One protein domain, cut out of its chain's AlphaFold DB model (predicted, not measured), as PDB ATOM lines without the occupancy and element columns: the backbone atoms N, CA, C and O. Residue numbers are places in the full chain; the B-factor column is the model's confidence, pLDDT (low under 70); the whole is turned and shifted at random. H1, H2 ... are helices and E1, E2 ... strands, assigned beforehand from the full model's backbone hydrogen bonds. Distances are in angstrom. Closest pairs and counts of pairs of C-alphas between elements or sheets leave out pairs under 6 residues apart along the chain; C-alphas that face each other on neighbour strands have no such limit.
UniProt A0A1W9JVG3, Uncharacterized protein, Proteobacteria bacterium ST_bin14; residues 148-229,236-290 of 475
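This is residues 148 to 229 and 236 to 290 of the 475 residues of an uncharacterized protein of Proteobacteria bacterium ST_bin14 (UniProt A0A1W9JVG3). What does the model look like? It is a slab of nearly aligned helices in two rows, H2, H3 and H4 in one and H1 and H5 in the other, with H3 in the middle. A small hairpin of strands E1 and E2 sits at one side, beyond H5, and residues 279 to 290 run back from it across one end of the helices, where 286 to 287 pair with 170 to 171, parallel. What is it made of? The printed part has 137 residues with five named helices, then two named strands, in the order H1 H2 H3 H4 H5 E1 E2; the class is mostly helix, and the sheet, E1 - E2, is antiparallel. How large is it? It is compact, with a radius of gyration of the C-alphas of 15.0 A and spans of 39 by 36 by 25 A.

How is the sheet built? E1, residues 257 to 259, and E2, residues 275 to 278, are an antiparallel hairpin at 166 degrees; N 259 and O 275 are 2.8 A apart, N 277 and O 257 also 2.8 A, within hydrogen-bond range. What stands next to it? The closest C-alphas of E1 and H5, residues 245 to 253, are those of Glu 257 and Leu 251, 7.6 A apart. How do the helices stand? The hub is H3, residues 189 to 202, which with residues 198 to 202 alone touches H5, closest at C-alphas Leu 202 and Ile 250, 6.3 A, a shallow tilt of 21 degrees, the same way. H3 and H4, residues 209 to 223, are a helical hairpin, closest at C-alphas Glu 194 and Met 219, 6.6 A, a shallow tilt of 22 degrees, opposite ways. H1, residues 153 to 165, touches H5, closest at C-alphas Cys 164 and Arg 253, 5.3 A, and only just touches H3, with 3 pairs of C-alphas within 8 A, closest Phe 156 and Phe 195, 7.2 A. And H2? H2, residues 172 to 184, is close to H3 but not clearly touching, closest at C-alphas Ala 179 and Leu 192, 7.0 A. In H1 to H5 every O i to N i+4 pair is within hydrogen-bond range.

Where do the elements lie? E1 begins at C-alpha 257, (-6.799, 36.930, 29.460), and E2 ends at C-alpha 278, (-6.451, 32.905, 32.009). H1 begins at C-alpha 153, (-29.473, 49.580, 19.630). How long are the helices? From first to last C-alpha, H4 measures 21.4 A, H3 20.4 A, H1 18.7 A, H2 18.0 A and H5 12.1 A; E1 measures 7.3 A and E2 9.2 A.

How far does it reach? The two C-alphas farthest apart, those of Asp 269 and Pro 290, are 42.7 A apart. Where is it cut, and which link is long? Residues 230 to 235 are not printed, and C-alphas 229 and 236 are 11.8 A apart across the cut; E1 to E2 is a long link. Where is confidence low? The mean pLDDT of the printed part is 86.1, and residues 148, 224 to 229 and 236 to 241 are under 70.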
ATOM      1  N   PRO A 148     -32.710  57.226  26.921       59.69
ATOM      2  CA  PRO A 148     -34.134  57.520  27.064       59.69
ATOM      3  C   PRO A 148     -35.036  56.585  26.247       59.69
ATOM      4  O   PRO A 148     -36.223  56.481  26.544       59.69
ATOM      5  N   GLU A 149     -34.505  55.912  25.218       77.19
ATOM      6  CA  GLU A 149     -35.296  55.053  24.335       77.19
ATOM      7  C   GLU A 149     -34.946  53.566  24.500       77.19
ATOM      8  O   GLU A 149     -34.004  53.041  23.901       77.19
ATOM      9  N   VAL A 150     -35.746  52.890  25.326       79.56
ATOM     10  CA  VAL A 150     -35.706  51.440  25.552       79.56
ATOM     11  C   VAL A 150     -36.032  50.686  24.256       79.56
ATOM     12  O   VAL A 150     -36.897  51.097  23.480       79.56
ATOM     13  N   GLY A 151     -35.340  49.569  24.014       79.44
ATOM     14  CA  GLY A 151     -35.579  48.718  22.841       79.44
ATOM     15  C   GLY A 151     -34.912  49.192  21.542       79.44
ATOM     16  O   GLY A 151     -35.276  48.712  20.468       79.44
ATOM     17  N   TYR A 152     -33.930  50.099  21.626       85.12
ATOM     18  CA  TYR A 152     -33.062  50.518  20.514       85.12
ATOM     19  C   TYR A 152     -31.615  50.093  20.717       85.12
ATOM     20  O   TYR A 152     -31.165  49.822  21.825       85.12
ATOM     21  N   GLU A 153     -30.847  50.082  19.630       86.94
ATOM     22  CA  GLU A 153     -29.473  49.580  19.630       86.94
ATOM     23  C   GLU A 153     -28.561  50.314  20.630       86.94
ATOM     24  O   GLU A 153     -27.874  49.627  21.390       86.94
ATOM     25  N   PRO A 154     -28.567  51.661  20.708       86.38
ATOM     26  CA  PRO A 154     -27.795  52.379  21.718       86.38
ATOM     27  C   PRO A 154     -28.118  51.948  23.152       86.38
ATOM     28  O   PRO A 154     -27.208  51.850  23.970       86.38
ATOM     29  N   TRP A 155     -29.381  51.624  23.454       88.19
ATOM     30  CA  TRP A 155     -29.781  51.139  24.776       88.19
ATOM     31  C   TRP A 155     -29.112  49.797  25.104       88.19
ATOM     32  O   TRP A 155     -28.473  49.682  26.147       88.19
ATOM     33  N   PHE A 156     -29.148  48.822  24.185       91.06
ATOM     34  CA  PHE A 156     -28.511  47.513  24.397       91.06
ATOM     35  C   PHE A 156     -27.000  47.634  24.621       91.06
ATOM     36  O   PHE A 156     -26.461  47.030  25.549       91.06
ATOM     37  N   LYS A 157     -26.310  48.452  23.813       90.88
ATOM     38  CA  LYS A 157     -24.871  48.720  23.994       90.88
ATOM     39  C   LYS A 157     -24.590  49.360  25.353       90.88
ATOM     40  O   LYS A 157     -23.661  48.946  26.042       90.88
ATOM     41  N   ASN A 158     -25.402  50.341  25.741       88.50
ATOM     42  CA  ASN A 158     -25.259  51.055  27.004       88.50
ATOM     43  C   ASN A 158     -25.432  50.123  28.210       88.50
ATOM     44  O   ASN A 158     -24.603  50.150  29.113       88.50
ATOM     45  N   VAL A 159     -26.456  49.264  28.203       90.44
ATOM     46  CA  VAL A 159     -26.708  48.277  29.269       90.44
ATOM     47  C   VAL A 159     -25.554  47.288  29.398       90.44
ATOM     48  O   VAL A 159     -25.049  47.076  30.500       90.44
ATOM     49  N   LEU A 160     -25.083  46.728  28.279       93.69
ATOM     50  CA  LEU A 160     -23.942  45.808  28.276       93.69
ATOM     51  C   LEU A 160     -22.685  46.467  28.854       93.69
ATOM     52  O   LEU A 160     -22.013  45.883  29.699       93.69
ATOM     53  N   LEU A 161     -22.381  47.697  28.435       92.94
ATOM     54  CA  LEU A 161     -21.198  48.419  28.898       92.94
ATOM     55  C   LEU A 161     -21.318  48.901  30.351       92.94
ATOM     56  O   LEU A 161     -20.310  48.920  31.049       92.94
ATOM     57  N   ASN A 162     -22.520  49.220  30.840       90.69
ATOM     58  CA  ASN A 162     -22.748  49.494  32.265       90.69
ATOM     59  C   ASN A 162     -22.375  48.283  33.118       90.69
ATOM     60  O   ASN A 162     -21.631  48.409  34.085       90.69
ATOM     61  N   HIS A 163     -22.810  47.099  32.697       91.88
ATOM     62  CA  HIS A 163     -22.461  45.837  33.341       91.88
ATOM     63  C   HIS A 163     -20.972  45.465  33.205       91.88
ATOM     64  O   HIS A 163     -20.431  44.735  34.038       91.88
ATOM     65  N   CYS A 164     -20.273  45.998  32.197       93.00
ATOM     66  CA  CYS A 164     -18.811  45.929  32.118       93.00
ATOM     67  C   CYS A 164     -18.091  46.874  33.091       93.00
ATOM     68  O   CYS A 164     -16.922  46.645  33.398       93.00
ATOM     69  N   LEU A 165     -18.760  47.921  33.570       90.62
ATOM     70  CA  LEU A 165     -18.197  48.911  34.490       90.62
ATOM     71  C   LEU A 165     -18.599  48.668  35.951       90.62
ATOM     72  O   LEU A 165     -17.981  49.242  36.845       90.62
ATOM     73  N   ASP A 166     -19.598  47.820  36.206       85.31
ATOM     74  CA  ASP A 166     -20.115  47.542  37.545       85.31
ATOM     75  C   ASP A 166     -20.156  46.044  37.912       85.31
ATOM     76  O   ASP A 166     -19.748  45.151  37.158       85.31
ATOM     77  N   GLU A 167     -20.605  45.767  39.137       82.69
ATOM     78  CA  GLU A 167     -20.763  44.416  39.692       82.69
ATOM     79  C   GLU A 167     -22.231  44.022  39.905       82.69
ATOM     80  O   GLU A 167     -22.518  43.038  40.589       82.69
ATOM     81  N   ARG A 168     -23.184  44.776  39.345       89.25
ATOM     82  CA  ARG A 168     -24.607  44.478  39.532       89.25
ATOM     83  C   ARG A 168     -24.990  43.245  38.720       89.25
ATOM     84  O   ARG A 168     -24.553  43.069  37.585       89.25
ATOM     85  N   ASN A 169     -25.847  42.410  39.305       91.88
ATOM     86  CA  ASN A 169     -26.430  41.274  38.598       91.88
ATOM     87  C   ASN A 169     -27.213  41.748  37.368       91.88
ATOM     88  O   ASN A 169     -27.806  42.825  37.378       91.88
ATOM     89  N   PHE A 170     -27.234  40.912  36.336       92.38
ATOM     90  CA  PHE A 170     -27.915  41.187  35.082       92.38
ATOM     91  C   PHE A 170     -29.422  40.947  35.227       92.38
ATOM     92  O   PHE A 170     -29.838  39.831  35.556       92.38
ATOM     93  N   ASP A 171     -30.237  41.976  34.988       91.12
ATOM     94  CA  ASP A 171     -31.697  41.876  35.056       91.12
ATOM     95  C   ASP A 171     -32.274  41.351  33.735       91.12
ATOM     96  O   ASP A 171     -32.326  42.043  32.715       91.12
ATOM     97  N   MET A 172     -32.721  40.093  33.745       88.94
ATOM     98  CA  MET A 172     -33.321  39.487  32.559       88.94
ATOM     99  C   MET A 172     -34.736  39.990  32.276       88.94
ATOM    100  O   MET A 172     -35.207  39.811  31.154       88.94
ATOM    101  N   ALA A 173     -35.441  40.578  33.247       86.06
ATOM    102  CA  ALA A 173     -36.772  41.131  33.013       86.06
ATOM    103  C   ALA A 173     -36.666  42.392  32.151       86.06
ATOM    104  O   ALA A 173     -37.255  42.435  31.072       86.06
ATOM    105  N   GLU A 174     -35.814  43.337  32.554       87.94
ATOM    106  CA  GLU A 174     -35.544  44.564  31.792       87.94
ATOM    107  C   GLU A 174     -35.027  44.249  30.375       87.94
ATOM    108  O   GLU A 174     -35.468  44.837  29.379       87.94
ATOM    109  N   TRP A 175     -34.130  43.263  30.262       90.88
ATOM    110  CA  TRP A 175     -33.620  42.800  28.973       90.88
ATOM    111  C   TRP A 175     -34.714  42.234  28.064       90.88
ATOM    112  O   TRP A 175     -34.784  42.580  26.882       90.88
ATOM    113  N   ASN A 176     -35.569  41.360  28.601       88.25
ATOM    114  CA  ASN A 176     -36.640  40.725  27.837       88.25
ATOM    115  C   ASN A 176     -37.693  41.741  27.382       88.25
ATOM    116  O   ASN A 176     -38.130  41.674  26.235       88.25
ATOM    117  N   ASP A 177     -38.058  42.700  28.233       86.44
ATOM    118  CA  ASP A 177     -39.003  43.764  27.877       86.44
ATOM    119  C   ASP A 177     -38.454  44.634  26.734       86.44
ATOM    120  O   ASP A 177     -39.169  44.992  25.793       86.44
ATOM    121  N   SER A 178     -37.149  44.898  26.752       89.50
ATOM    122  CA  SER A 178     -36.462  45.654  25.703       89.50
ATOM    123  C   SER A 178     -36.332  44.869  24.396       89.50
ATOM    124  O   SER A 178     -36.484  45.432  23.308       89.50
ATOM    125  N   ALA A 179     -36.086  43.559  24.476       89.19
ATOM    126  CA  ALA A 179     -36.081  42.666  23.320       89.19
ATOM    127  C   ALA A 179     -37.477  42.551  22.675       89.19
ATOM    128  O   ALA A 179     -37.592  42.531  21.446       89.19
ATOM    129  N   ASP A 180     -38.539  42.551  23.483       84.75
ATOM    130  CA  ASP A 180     -39.922  42.575  22.999       84.75
ATOM    131  C   ASP A 180     -40.251  43.870  22.278       84.75
ATOM    132  O   ASP A 180     -40.865  43.850  21.209       84.75
ATOM    133  N   GLU A 181     -39.815  44.997  22.833       86.62
ATOM    134  CA  GLU A 181     -39.989  46.303  22.216       86.62
ATOM    135  C   GLU A 181     -39.252  46.389  20.868       86.62
ATOM    136  O   GLU A 181     -39.829  46.840  19.873       86.62
ATOM    137  N   TRP A 182     -38.025  45.862  20.792       88.06
ATOM    138  CA  TRP A 182     -37.272  45.735  19.538       88.06
ATOM    139  C   TRP A 182     -38.038  44.914  18.491       88.06
ATOM    140  O   TRP A 182     -38.188  45.334  17.336       88.06
ATOM    141  N   ALA A 183     -38.573  43.755  18.891       83.44
ATOM    142  CA  ALA A 183     -39.366  42.894  18.017       83.44
ATOM    143  C   ALA A 183     -40.667  43.579  17.567       83.44
ATOM    144  O   ALA A 183     -41.020  43.533  16.384       83.44
ATOM    145  N   ARG A 184     -41.353  44.286  18.475       81.19
ATOM    146  CA  ARG A 184     -42.577  45.050  18.193       81.19
ATOM    147  C   ARG A 184     -42.334  46.158  17.170       81.19
ATOM    148  O   ARG A 184     -43.171  46.369  16.289       81.19
ATOM    149  N   ARG A 185     -41.180  46.829  17.244       81.44
ATOM    150  CA  ARG A 185     -40.735  47.839  16.267       81.44
ATOM    151  C   ARG A 185     -40.240  47.241  14.949       81.44
ATOM    152  O   ARG A 185     -39.998  47.987  14.005       81.44
ATOM    153  N   ARG A 186     -40.189  45.907  14.842       80.44
ATOM    154  CA  ARG A 186     -39.755  45.153  13.653       80.44
ATOM    155  C   ARG A 186     -38.310  45.434  13.261       80.44
ATOM    156  O   ARG A 186     -37.962  45.352  12.082       80.44
ATOM    157  N   PHE A 187     -37.471  45.754  14.239       82.31
ATOM    158  CA  PHE A 187     -36.046  45.861  13.991       82.31
ATOM    159  C   PHE A 187     -35.435  44.486  13.680       82.31
ATOM    160  O   PHE A 187     -36.013  43.446  14.021       82.31
ATOM    161  N   PRO A 188     -34.269  44.437  13.013       81.38
ATOM    162  CA  PRO A 188     -33.717  43.175  12.546       81.38
ATOM    163  C   PRO A 188     -33.401  42.206  13.693       81.38
ATOM    164  O   PRO A 188     -32.618  42.518  14.591       81.38
ATOM    165  N   LYS A 189     -33.967  40.993  13.636       80.38
ATOM    166  CA  LYS A 189     -33.770  39.932  14.646       80.38
ATOM    167  C   LYS A 189     -32.295  39.606  14.881       80.38
ATOM    168  O   LYS A 189     -31.883  39.363  16.010       80.38
ATOM    169  N   TYR A 190     -31.486  39.666  13.825       82.00
ATOM    170  CA  TYR A 190     -30.077  39.305  13.901       82.00
ATOM    171  C   TYR A 190     -29.265  40.181  14.866       82.00
ATOM    172  O   TYR A 190     -28.244  39.720  15.357       82.00
ATOM    173  N   ARG A 191     -29.676  41.429  15.143       85.69
ATOM    174  CA  ARG A 191     -28.981  42.280  16.127       85.69
ATOM    175  C   ARG A 191     -29.269  41.830  17.556       85.69
ATOM    176  O   ARG A 191     -28.346  41.789  18.357       85.69
ATOM    177  N   LEU A 192     -30.502  41.414  17.861       87.38
ATOM    178  CA  LEU A 192     -30.815  40.795  19.156       87.38
ATOM    179  C   LEU A 192     -30.039  39.492  19.359       87.38
ATOM    180  O   LEU A 192     -29.572  39.233  20.460       87.38
ATOM    181  N   GLU A 193     -29.865  38.694  18.303       87.50
ATOM    182  CA  GLU A 193     -29.037  37.481  18.355       87.50
ATOM    183  C   GLU A 193     -27.570  37.806  18.685       87.50
ATOM    184  O   GLU A 193     -26.941  37.077  19.445       87.50
ATOM    185  N   GLU A 194     -27.035  38.918  18.172       89.56
ATOM    186  CA  GLU A 194     -25.691  39.390  18.530       89.56
ATOM    187  C   GLU A 194     -25.613  39.862  19.984       89.56
ATOM    188  O   GLU A 194     -24.727  39.449  20.728       89.56
ATOM    189  N   PHE A 195     -26.573  40.674  20.425       93.38
ATOM    190  CA  PHE A 195     -26.643  41.107  21.817       93.38
ATOM    191  C   PHE A 195     -26.790  39.927  22.789       93.38
ATOM    192  O   PHE A 195     -26.201  39.942  23.868       93.38
ATOM    193  N   ALA A 196     -27.503  38.869  22.397       92.81
ATOM    194  CA  ALA A 196     -27.635  37.654  23.191       92.81
ATOM    195  C   ALA A 196     -26.301  36.907  23.375       92.81
ATOM    196  O   ALA A 196     -26.078  36.344  24.447       92.81
ATOM    197  N   VAL A 197     -25.399  36.930  22.381       95.69
ATOM    198  CA  VAL A 197     -24.029  36.394  22.529       95.69
ATOM    199  C   VAL A 197     -23.291  37.152  23.632       95.69
ATOM    200  O   VAL A 197     -22.730  36.530  24.531       95.69
ATOM    201  N   TYR A 198     -23.362  38.484  23.625       96.81
ATOM    202  CA  TYR A 198     -22.723  39.325  24.639       96.81
ATOM    203  C   TYR A 198     -23.261  39.078  26.053       96.81
ATOM    204  O   TYR A 198     -22.470  38.908  26.981       96.81
ATOM    205  N   VAL A 199     -24.586  38.999  26.220       96.31
ATOM    206  CA  VAL A 199     -25.200  38.678  27.522       96.31
ATOM    207  C   VAL A 199     -24.765  37.299  27.994       96.31
ATOM    208  O   VAL A 199     -24.278  37.167  29.113       96.31
ATOM    209  N   LYS A 200     -24.860  36.280  27.129       96.44
ATOM    210  CA  LYS A 200     -24.468  34.908  27.475       96.44
ATOM    211  C   LYS A 200     -22.996  34.828  27.887       96.44
ATOM    212  O   LYS A 200     -22.663  34.066  28.793       96.44
ATOM    213  N   THR A 201     -22.124  35.624  27.268       96.94
ATOM    214  CA  THR A 201     -20.724  35.753  27.683       96.94
ATOM    215  C   THR A 201     -20.596  36.401  29.063       96.94
ATOM    216  O   THR A 201     -19.924  35.842  29.928       96.94
ATOM    217  N   LEU A 202     -21.246  37.547  29.294       96.19
ATOM    218  CA  LEU A 202     -21.193  38.267  30.574       96.19
ATOM    219  C   LEU A 202     -21.699  37.431  31.754       96.19
ATOM    220  O   LEU A 202     -21.163  37.528  32.858       96.19
ATOM    221  N   THR A 203     -22.712  36.598  31.528       95.00
ATOM    222  CA  THR A 203     -23.371  35.804  32.573       95.00
ATOM    223  C   THR A 203     -22.862  34.362  32.667       95.00
ATOM    224  O   THR A 203     -23.440  33.561  33.397       95.00
ATOM    225  N   GLY A 204     -21.823  33.989  31.911       93.44
ATOM    226  CA  GLY A 204     -21.229  32.647  31.976       93.44
ATOM    227  C   GLY A 204     -22.134  31.522  31.463       93.44
ATOM    228  O   GLY A 204     -22.071  30.402  31.957       93.44
ATOM    229  N   GLY A 205     -22.991  31.800  30.478       92.25
ATOM    230  CA  GLY A 205     -23.944  30.822  29.944       92.25
ATOM    231  C   GLY A 205     -23.357  29.805  28.955       92.25
ATOM    232  O   GLY A 205     -24.096  28.955  28.458       92.25
ATOM    233  N   TYR A 206     -22.073  29.904  28.603       94.75
ATOM    234  CA  TYR A 206     -21.379  28.953  27.722       94.75
ATOM    235  C   TYR A 206     -20.761  27.798  28.519       94.75
ATOM    236  O   TYR A 206     -20.315  27.993  29.646       94.75
ATOM    237  N   GLY A 207     -20.700  26.602  27.925       90.50
ATOM    238  CA  GLY A 207     -20.101  25.430  28.565       90.50
ATOM    239  C   GLY A 207     -18.574  25.490  28.647       90.50
ATOM    240  O   GLY A 207     -17.982  24.859  29.523       90.50
ATOM    241  N   SER A 208     -17.929  26.253  27.758       93.56
ATOM    242  CA  SER A 208     -16.489  26.520  27.800       93.56
ATOM    243  C   SER A 208     -16.111  27.838  27.112       93.56
ATOM    244  O   SER A 208     -16.887  28.413  26.342       93.56
ATOM    245  N   THR A 209     -14.885  28.299  27.358       94.25
ATOM    246  CA  THR A 209     -14.301  29.480  26.701       94.25
ATOM    247  C   THR A 209     -14.148  29.274  25.191       94.25
ATOM    248  O   THR A 209     -14.372  30.200  24.415       94.25
ATOM    249  N   GLU A 210     -13.822  28.060  24.745       94.00
ATOM    250  CA  GLU A 210     -13.742  27.717  23.321       94.00
ATOM    251  C   GLU A 210     -15.111  27.818  22.640       94.00
ATOM    252  O   GLU A 210     -15.202  28.335  21.525       94.00
ATOM    253  N   GLU A 211     -16.180  27.369  23.308       95.06
ATOM    254  CA  GLU A 211     -17.550  27.518  22.802       95.06
ATOM    255  C   GLU A 211     -17.917  29.002  22.668       95.06
ATOM    256  O   GLU A 211     -18.378  29.427  21.610       95.06
ATOM    257  N   MET A 212     -17.648  29.797  23.706       95.94
ATOM    258  CA  MET A 212     -17.896  31.240  23.724       95.94
ATOM    259  C   MET A 212     -17.196  31.964  22.562       95.94
ATOM    260  O   MET A 212     -17.838  32.703  21.815       95.94
ATOM    261  N   LEU A 213     -15.888  31.743  22.387       94.38
ATOM    262  CA  LEU A 213     -15.107  32.386  21.326       94.38
ATOM    263  C   LEU A 213     -15.529  31.902  19.932       94.38
ATOM    264  O   LEU A 213     -15.584  32.706  19.003       94.38
ATOM    265  N   SER A 214     -15.889  30.621  19.786       92.50
ATOM    266  CA  SER A 214     -16.400  30.077  18.523       92.50
ATOM    267  C   SER A 214     -17.760  30.667  18.145       92.50
ATOM    268  O   SER A 214     -17.990  30.992  16.980       92.50
ATOM    269  N   GLU A 215     -18.673  30.831  19.105       93.50
ATOM    270  CA  GLU A 215     -19.974  31.460  18.858       93.50
ATOM    271  C   GLU A 215     -19.823  32.947  18.523       93.50
ATOM    272  O   GLU A 215     -20.444  33.416  17.565       93.50
ATOM    273  N   HIS A 216     -18.928  33.666  19.210       92.94
ATOM    274  CA  HIS A 216     -18.579  35.037  18.837       92.94
ATOM    275  C   HIS A 216     -17.999  35.115  17.413       92.94
ATOM    276  O   HIS A 216     -18.426  35.943  16.610       92.94
ATOM    277  N   GLU A 217     -17.075  34.226  17.045       88.25
ATOM    278  CA  GLU A 217     -16.496  34.190  15.698       88.25
ATOM    279  C   GLU A 217     -17.553  33.892  14.620       88.25
ATOM    280  O   GLU A 217     -17.583  34.553  13.580       88.25
ATOM    281  N   LYS A 218     -18.470  32.944  14.857       87.00
ATOM    282  CA  LYS A 218     -19.591  32.656  13.939       87.00
ATOM    283  C   LYS A 218     -20.508  33.861  13.775       87.00
ATOM    284  O   LYS A 218     -20.916  34.171  12.654       87.00
ATOM    285  N   MET A 219     -20.829  34.530  14.879       87.19
ATOM    286  CA  MET A 219     -21.629  35.748  14.895       87.19
ATOM    287  C   MET A 219     -20.951  36.846  14.062       87.19
ATOM    288  O   MET A 219     -21.559  37.378  13.131       87.19
ATOM    289  N   PHE A 220     -19.679  37.129  14.345       79.38
ATOM    290  CA  PHE A 220     -18.893  38.170  13.688       79.38
ATOM    291  C   PHE A 220     -18.672  37.882  12.198       79.38
ATOM    292  O   PHE A 220     -19.000  38.704  11.349       79.38
ATOM    293  N   THR A 221     -18.200  36.689  11.832       77.50
ATOM    294  CA  THR A 221     -17.984  36.312  10.421       77.50
ATOM    295  C   THR A 221     -19.292  36.156   9.639       77.50
ATOM    296  O   THR A 221     -19.311  36.279   8.412       77.50
ATOM    297  N   GLY A 222     -20.411  35.914  10.329       74.38
ATOM    298  CA  GLY A 222     -21.751  35.916   9.752       74.38
ATOM    299  C   GLY A 222     -22.228  37.306   9.321       74.38
ATOM    300  O   GLY A 222     -23.037  37.390   8.393       74.38
ATOM    301  N   ARG A 223     -21.707  38.388   9.926       72.56
ATOM    302  CA  ARG A 223     -22.088  39.781   9.625       72.56
ATOM    303  C   ARG A 223     -21.904  40.140   8.150       72.56
ATOM    304  O   ARG A 223     -22.817  40.705   7.554       72.56
ATOM    305  N   SER A 224     -20.794  39.733   7.533       59.34
ATOM    306  CA  SER A 224     -20.485  40.046   6.124       59.34
ATOM    307  C   SER A 224     -21.347  39.301   5.102       59.34
ATOM    308  O   SER A 224     -21.372  39.662   3.927       59.34
ATOM    309  N   LYS A 225     -22.068  38.254   5.524       61.59
ATOM    310  CA  LYS A 225     -22.942  37.447   4.653       61.59
ATOM    311  C   LYS A 225     -24.394  37.929   4.651       61.59
ATOM    312  O   LYS A 225     -25.215  37.380   3.913       61.59
ATOM    313  N   ARG A 226     -24.739  38.911   5.487       66.00
ATOM    314  CA  ARG A 226     -26.106  39.433   5.604       66.00
ATOM    315  C   ARG A 226     -26.347  40.487   4.522       66.00
ATOM    316  O   ARG A 226     -25.475  41.302   4.245       66.00
ATOM    317  N   LYS A 227     -27.525  40.451   3.882       51.41
ATOM    318  CA  LYS A 227     -27.929  41.493   2.927       51.41
ATOM    319  C   LYS A 227     -28.167  42.788   3.713       51.41
ATOM    320  O   LYS A 227     -29.020  42.766   4.599       51.41
ATOM    321  N   PRO A 228     -27.422  43.865   3.433       50.66
ATOM    322  CA  PRO A 228     -27.567  45.113   4.161       50.66
ATOM    323  C   PRO A 228     -28.867  45.813   3.746       50.66
ATOM    324  O   PRO A 228     -29.209  45.824   2.562       50.66
ATOM    325  N   ASP A 229     -29.550  46.449   4.699       44.31
ATOM    326  CA  ASP A 229     -30.204  47.719   4.380       44.31
ATOM    327  C   ASP A 229     -29.050  48.686   4.089       44.31
ATOM    328  O   ASP A 229     -28.205  48.941   4.949       44.31
ATOM    329  N   TYR A 236     -18.617  47.148   7.223       49.00
ATOM    330  CA  TYR A 236     -18.925  45.695   7.145       49.00
ATOM    331  C   TYR A 236     -18.200  44.889   6.044       49.00
ATOM    332  O   TYR A 236     -18.261  43.658   6.032       49.00
ATOM    333  N   TYR A 237     -17.535  45.557   5.099       47.12
ATOM    334  CA  TYR A 237     -16.819  44.897   3.999       47.12
ATOM    335  C   TYR A 237     -15.337  44.635   4.300       47.12
ATOM    336  O   TYR A 237     -14.716  43.864   3.574       47.12
ATOM    337  N   ASP A 238     -14.784  45.239   5.357       55.62
ATOM    338  CA  ASP A 238     -13.358  45.180   5.697       55.62
ATOM    339  C   ASP A 238     -13.145  44.514   7.068       55.62
ATOM    340  O   ASP A 238     -12.613  45.089   8.018       55.62
ATOM    341  N   ASN A 239     -13.628  43.270   7.194       61.62
ATOM    342  CA  ASN A 239     -13.575  42.489   8.438       61.62
ATOM    343  C   ASN A 239     -12.150  42.303   8.987       61.62
ATOM    344  O   ASN A 239     -11.995  41.934  10.156       61.62
ATOM    345  N   GLU A 240     -11.126  42.540   8.162       62.12
ATOM    346  CA  GLU A 240      -9.722  42.358   8.512       62.12
ATOM    347  C   GLU A 240      -9.207  43.348   9.546       62.12
ATOM    348  O   GLU A 240      -8.206  43.054  10.201       62.12
ATOM    349  N   LEU A 241      -9.936  44.440   9.816       67.00
ATOM    350  CA  LEU A 241      -9.530  45.458  10.797       67.00
ATOM    351  C   LEU A 241     -10.654  45.925  11.737       67.00
ATOM    352  O   LEU A 241     -10.404  46.712  12.643       67.00
ATOM    353  N   ILE A 242     -11.882  45.415  11.578       77.06
ATOM    354  CA  ILE A 242     -12.977  45.711  12.515       77.06
ATOM    355  C   ILE A 242     -12.698  45.052  13.868       77.06
ATOM    356  O   ILE A 242     -12.560  43.825  13.959       77.06
ATOM    357  N   ILE A 243     -12.707  45.869  14.919       86.44
ATOM    358  CA  ILE A 243     -12.670  45.428  16.308       86.44
ATOM    359  C   ILE A 243     -14.074  45.477  16.912       86.44
ATOM    360  O   ILE A 243     -14.732  46.516  16.910       86.44
ATOM    361  N   ASP A 244     -14.525  44.354  17.471       91.00
ATOM    362  CA  ASP A 244     -15.715  44.307  18.316       91.00
ATOM    363  C   ASP A 244     -15.361  44.775  19.736       91.00
ATOM    364  O   ASP A 244     -15.029  43.989  20.624       91.00
ATOM    365  N   PHE A 245     -15.362  46.093  19.931       91.88
ATOM    366  CA  PHE A 245     -14.934  46.712  21.185       91.88
ATOM    367  C   PHE A 245     -15.864  46.401  22.370       91.88
ATOM    368  O   PHE A 245     -15.413  46.415  23.515       91.88
ATOM    369  N   ILE A 246     -17.140  46.083  22.114       94.31
ATOM    370  CA  ILE A 246     -18.081  45.654  23.159       94.31
ATOM    371  C   ILE A 246     -17.661  44.281  23.663       94.31
ATOM    372  O   ILE A 246     -17.499  44.096  24.870       94.31
ATOM    373  N   PHE A 247     -17.412  43.334  22.754       95.62
ATOM    374  CA  PHE A 247     -16.912  42.021  23.151       95.62
ATOM    375  C   PHE A 247     -15.566  42.117  23.872       95.62
ATOM    376  O   PHE A 247     -15.351  41.434  24.869       95.62
ATOM    377  N   ALA A 248     -14.685  43.016  23.436       96.00
ATOM    378  CA  ALA A 248     -13.414  43.253  24.107       96.00
ATOM    379  C   ALA A 248     -13.571  43.756  25.550       96.00
ATOM    380  O   ALA A 248     -12.899  43.264  26.462       96.00
ATOM    381  N   ALA A 249     -14.478  44.714  25.770       96.31
ATOM    382  CA  ALA A 249     -14.820  45.198  27.104       96.31
ATOM    383  C   ALA A 249     -15.381  44.062  27.975       96.31
ATOM    384  O   ALA A 249     -14.988  43.919  29.132       96.31
ATOM    385  N   ILE A 250     -16.227  43.206  27.395       97.00
ATOM    386  CA  ILE A 250     -16.796  42.030  28.060       97.00
ATOM    387  C   ILE A 250     -15.712  41.017  28.445       97.00
ATOM    388  O   ILE A 250     -15.688  40.578  29.593       97.00
ATOM    389  N   LEU A 251     -14.793  40.667  27.535       97.00
ATOM    390  CA  LEU A 251     -13.677  39.755  27.823       97.00
ATOM    391  C   LEU A 251     -12.861  40.252  29.018       97.00
ATOM    392  O   LEU A 251     -12.564  39.488  29.941       97.00
ATOM    393  N   LYS A 252     -12.568  41.557  29.041       95.50
ATOM    394  CA  LYS A 252     -11.866  42.175  30.161       95.50
ATOM    395  C   LYS A 252     -12.694  42.137  31.449       95.50
ATOM    396  O   LYS A 252     -12.148  41.833  32.511       95.50
ATOM    397  N   ARG A 253     -14.008  42.379  31.367       94.75
ATOM    398  CA  ARG A 253     -14.929  42.329  32.514       94.75
ATOM    399  C   ARG A 253     -14.991  40.949  33.165       94.75
ATOM    400  O   ARG A 253     -14.972  40.860  34.394       94.75
ATOM    401  N   ILE A 254     -15.076  39.884  32.370       95.81
ATOM    402  CA  ILE A 254     -15.177  38.508  32.884       95.81
ATOM    403  C   ILE A 254     -13.826  37.950  33.361       95.81
ATOM    404  O   ILE A 254     -13.769  36.827  33.859       95.81
ATOM    405  N   GLY A 255     -12.747  38.732  33.244       94.81
ATOM    406  CA  GLY A 255     -11.402  38.348  33.674       94.81
ATOM    407  C   GLY A 255     -10.689  37.395  32.713       94.81
ATOM    408  O   GLY A 255      -9.725  36.750  33.122       94.81
ATOM    409  N   TRP A 256     -11.157  37.287  31.464       96.44
ATOM    410  CA  TRP A 256     -10.475  36.498  30.443       96.44
ATOM    411  C   TRP A 256      -9.175  37.196  30.036       96.44
ATOM    412  O   TRP A 256      -9.162  38.396  29.753       96.44
ATOM    413  N   GLU A 257      -8.081  36.439  29.971       94.94
ATOM    414  CA  GLU A 257      -6.799  36.930  29.460       94.94
ATOM    415  C   GLU A 257      -6.279  35.958  28.409       94.94
ATOM    416  O   GLU A 257      -6.296  34.739  28.595       94.94
ATOM    417  N   GLY A 258      -5.786  36.491  27.300       92.94
ATOM    418  CA  GLY A 258      -5.355  35.686  26.173       92.94
ATOM    419  C   GLY A 258      -5.118  36.523  24.930       92.94
ATOM    420  O   GLY A 258      -5.187  37.751  24.981       92.94
ATOM    421  N   THR A 259      -4.843  35.845  23.820       93.06
ATOM    422  CA  THR A 259      -4.791  36.439  22.487       93.06
ATOM    423  C   THR A 259      -6.025  36.041  21.698       93.06
ATOM    424  O   THR A 259      -6.315  34.865  21.489       93.06
ATOM    425  N   TYR A 260      -6.783  37.043  21.284       91.38
ATOM    426  CA  TYR A 260      -7.931  36.938  20.404       91.38
ATOM    427  C   TYR A 260      -8.024  38.226  19.591       91.38
ATOM    428  O   TYR A 260      -7.568  39.292  20.002       91.38
ATOM    429  N   ARG A 261      -8.637  38.158  18.415       86.94
ATOM    430  CA  ARG A 261      -8.763  39.312  17.525       86.94
ATOM    431  C   ARG A 261      -9.428  40.521  18.184       86.94
ATOM    432  O   ARG A 261      -9.135  41.663  17.858       86.94
ATOM    433  N   HIS A 262     -10.349  40.254  19.095       90.75
ATOM    434  CA  HIS A 262     -11.126  41.278  19.777       90.75
ATOM    435  C   HIS A 262     -10.728  41.393  21.244       90.75
ATOM    436  O   HIS A 262     -11.521  41.851  22.051       90.75
ATOM    437  N   SER A 263      -9.533  40.941  21.630       92.12
ATOM    438  CA  SER A 263      -9.038  41.142  22.988       92.12
ATOM    439  C   SER A 263      -8.044  42.279  23.065       92.12
ATOM    440  O   SER A 263      -7.170  42.428  22.214       92.12
ATOM    441  N   TRP A 264      -8.156  43.043  24.143       92.94
ATOM    442  CA  TRP A 264      -7.232  44.107  24.493       92.94
ATOM    443  C   TRP A 264      -6.430  43.736  25.748       92.94
ATOM    444  O   TRP A 264      -7.015  43.191  26.688       92.94
ATOM    445  N   PRO A 265      -5.125  44.059  25.820       89.56
ATOM    446  CA  PRO A 265      -4.287  44.626  24.753       89.56
ATOM    447  C   PRO A 265      -3.706  43.556  23.816       89.56
ATOM    448  O   PRO A 265      -3.152  43.873  22.773       89.56
ATOM    449  N   ASN A 266      -3.799  42.280  24.181       89.31
ATOM    450  CA  ASN A 266      -3.129  41.202  23.461       89.31
ATOM    451  C   ASN A 266      -3.980  40.747  22.270       89.31
ATOM    452  O   ASN A 266      -4.769  39.813  22.385       89.31
ATOM    453  N   THR A 267      -3.856  41.427  21.135       85.94
ATOM    454  CA  THR A 267      -4.638  41.155  19.920       85.94
ATOM    455  C   THR A 267      -3.905  40.230  18.955       85.94
ATOM    456  O   THR A 267      -2.682  40.285  18.853       85.94
ATOM    457  N   CYS A 268      -4.643  39.382  18.233       85.62
ATOM    458  CA  CYS A 268      -4.099  38.553  17.154       85.62
ATOM    459  C   CYS A 268      -4.754  38.850  15.796       85.62
ATOM    460  O   CYS A 268      -5.853  39.403  15.721       85.62
ATOM    461  N   ASP A 269      -4.101  38.414  14.720       79.75
ATOM    462  CA  ASP A 269      -4.623  38.541  13.356       79.75
ATOM    463  C   ASP A 269      -5.929  37.757  13.151       79.75
ATOM    464  O   ASP A 269      -6.221  36.808  13.883       79.75
ATOM    465  N   VAL A 270      -6.691  38.107  12.103       70.25
ATOM    466  CA  VAL A 270      -8.030  37.552  11.792       70.25
ATOM    467  C   VAL A 270      -8.085  36.026  11.833       70.25
ATOM    468  O   VAL A 270      -9.047  35.459  12.337       70.25
ATOM    469  N   ALA A 271      -7.071  35.373  11.269       74.00
ATOM    470  CA  ALA A 271      -7.034  33.926  11.078       74.00
ATOM    471  C   ALA A 271      -6.329  33.173  12.217       74.00
ATOM    472  O   ALA A 271      -6.168  31.954  12.146       74.00
ATOM    473  N   SER A 272      -5.861  33.888  13.239       83.62
ATOM    474  CA  SER A 272      -5.161  33.275  14.358       83.62
ATOM    475  C   SER A 272      -6.145  32.582  15.295       83.62
ATOM    476  O   SER A 272      -7.158  33.153  15.693       83.62
ATOM    477  N   ALA A 273      -5.820  31.350  15.682       87.56
ATOM    478  CA  ALA A 273      -6.574  30.646  16.708       87.56
ATOM    479  C   ALA A 273      -6.431  31.376  18.058       87.56
ATOM    480  O   ALA A 273      -5.307  31.737  18.422       87.56
ATOM    481  N   PRO A 274      -7.529  31.571  18.812       90.56
ATOM    482  CA  PRO A 274      -7.454  32.197  20.119       90.56
ATOM    483  C   PRO A 274      -6.616  31.365  21.088       90.56
ATOM    484  O   PRO A 274      -6.709  30.136  21.110       90.56
ATOM    485  N   GLN A 275      -5.838  32.035  21.933       92.31
ATOM    486  CA  GLN A 275      -5.080  31.393  23.005       92.31
ATOM    487  C   GLN A 275      -5.505  31.984  24.339       92.31
ATOM    488  O   GLN A 275      -5.454  33.194  24.526       92.31
ATOM    489  N   THR A 276      -5.907  31.134  25.278       92.62
ATOM    490  CA  THR A 276      -6.299  31.571  26.622       92.62
ATOM    491  C   THR A 276      -5.117  31.408  27.573       92.62
ATOM    492  O   THR A 276      -4.573  30.315  27.708       92.62
ATOM    493  N   VAL A 277      -4.732  32.496  28.237       93.25
ATOM    494  CA  VAL A 277      -3.727  32.525  29.312       93.25
ATOM    495  C   VAL A 277      -4.408  32.437  30.681       93.25
ATOM    496  O   VAL A 277      -3.869  31.820  31.599       93.25
ATOM    497  N   ARG A 278      -5.622  32.983  30.805       94.62
ATOM    498  CA  ARG A 278      -6.451  32.905  32.009       94.62
ATOM    499  C   ARG A 278      -7.914  32.680  31.647       94.62
ATOM    500  O   ARG A 278      -8.480  33.403  30.831       94.62
ATOM    501  N   GLN A 279      -8.512  31.678  32.288       95.31
ATOM    502  CA  GLN A 279      -9.936  31.391  32.153       95.31
ATOM    503  C   GLN A 279     -10.782  32.475  32.849       95.31
ATOM    504  O   GLN A 279     -10.365  32.990  33.887       95.31
ATOM    505  N   PRO A 280     -11.959  32.805  32.299       95.12
ATOM    506  CA  PRO A 280     -12.875  33.775  32.887       95.12
ATOM    507  C   PRO A 280     -13.418  33.280  34.235       95.12
ATOM    508  O   PRO A 280     -13.787  32.114  34.384       95.12
ATOM    509  N   ASP A 281     -13.477  34.179  35.214       94.00
ATOM    510  CA  ASP A 281     -13.876  33.886  36.597       94.00
ATOM    511  C   ASP A 281     -14.790  34.957  37.226       94.00
ATOM    512  O   ASP A 281     -15.178  34.825  38.386       94.00
ATOM    513  N   ARG A 282     -15.170  36.003  36.477       94.19
ATOM    514  CA  ARG A 282     -15.937  37.164  36.983       94.19
ATOM    515  C   ARG A 282     -17.281  37.356  36.287       94.19
ATOM    516  O   ARG A 282     -17.623  38.469  35.887       94.19
ATOM    517  N   TYR A 283     -18.034  36.280  36.119       95.25
ATOM    518  CA  TYR A 283     -19.367  36.348  35.525       95.25
ATOM    519  C   TYR A 283     -20.364  37.102  36.409       95.25
ATOM    520  O   TYR A 283     -20.248  37.110  37.635       95.25
ATOM    521  N   LEU A 284     -21.361  37.710  35.772       93.94
ATOM    522  CA  LEU A 284     -22.484  38.331  36.463       93.94
ATOM    523  C   LEU A 284     -23.487  37.276  36.925       93.94
ATOM    524  O   LEU A 284     -23.805  36.341  36.187       93.94
ATOM    525  N   GLY A 285     -24.033  37.466  38.126       91.31
ATOM    526  CA  GLY A 285     -25.247  36.765  38.522       91.31
ATOM    527  C   GLY A 285     -26.423  37.199  37.647       91.31
ATOM    528  O   GLY A 285     -26.452  38.320  37.141       91.31
ATOM    529  N   ILE A 286     -27.407  36.317  37.480       91.12
ATOM    530  CA  ILE A 286     -28.637  36.601  36.738       91.12
ATOM    531  C   ILE A 286     -29.773  36.821  37.735       91.12
ATOM    532  O   ILE A 286     -30.062  35.944  38.551       91.12
ATOM    533  N   ILE A 287     -30.455  37.963  37.640       88.69
ATOM    534  CA  ILE A 287     -31.787  38.124  38.223       88.69
ATOM    535  C   ILE A 287     -32.760  37.544  37.203       88.69
ATOM    536  O   ILE A 287     -33.004  38.120  36.142       88.69
ATOM    537  N   THR A 288     -33.258  36.340  37.480       80.00
ATOM    538  CA  THR A 288     -34.168  35.647  36.570       80.00
ATOM    539  C   THR A 288     -35.497  36.383  36.508       80.00
ATOM    540  O   THR A 288     -36.139  36.582  37.541       80.00
ATOM    541  N   ALA A 289     -35.948  36.714  35.299       75.12
ATOM    542  CA  ALA A 289     -37.324  37.136  35.097       75.12
ATOM    543  C   ALA A 289     -38.260  35.975  35.476       75.12
ATOM    544  O   ALA A 289     -38.012  34.845  35.036       75.12
ATOM    545  N   PRO A 290     -39.326  36.207  36.264       74.69
ATOM    546  CA  PRO A 290     -40.357  35.195  36.409       74.69
ATOM    547  C   PRO A 290     -40.927  34.871  35.018       74.69
ATOM    548  O   PRO A 290     -41.048  35.773  34.181       74.69
TER     549      PRO A 290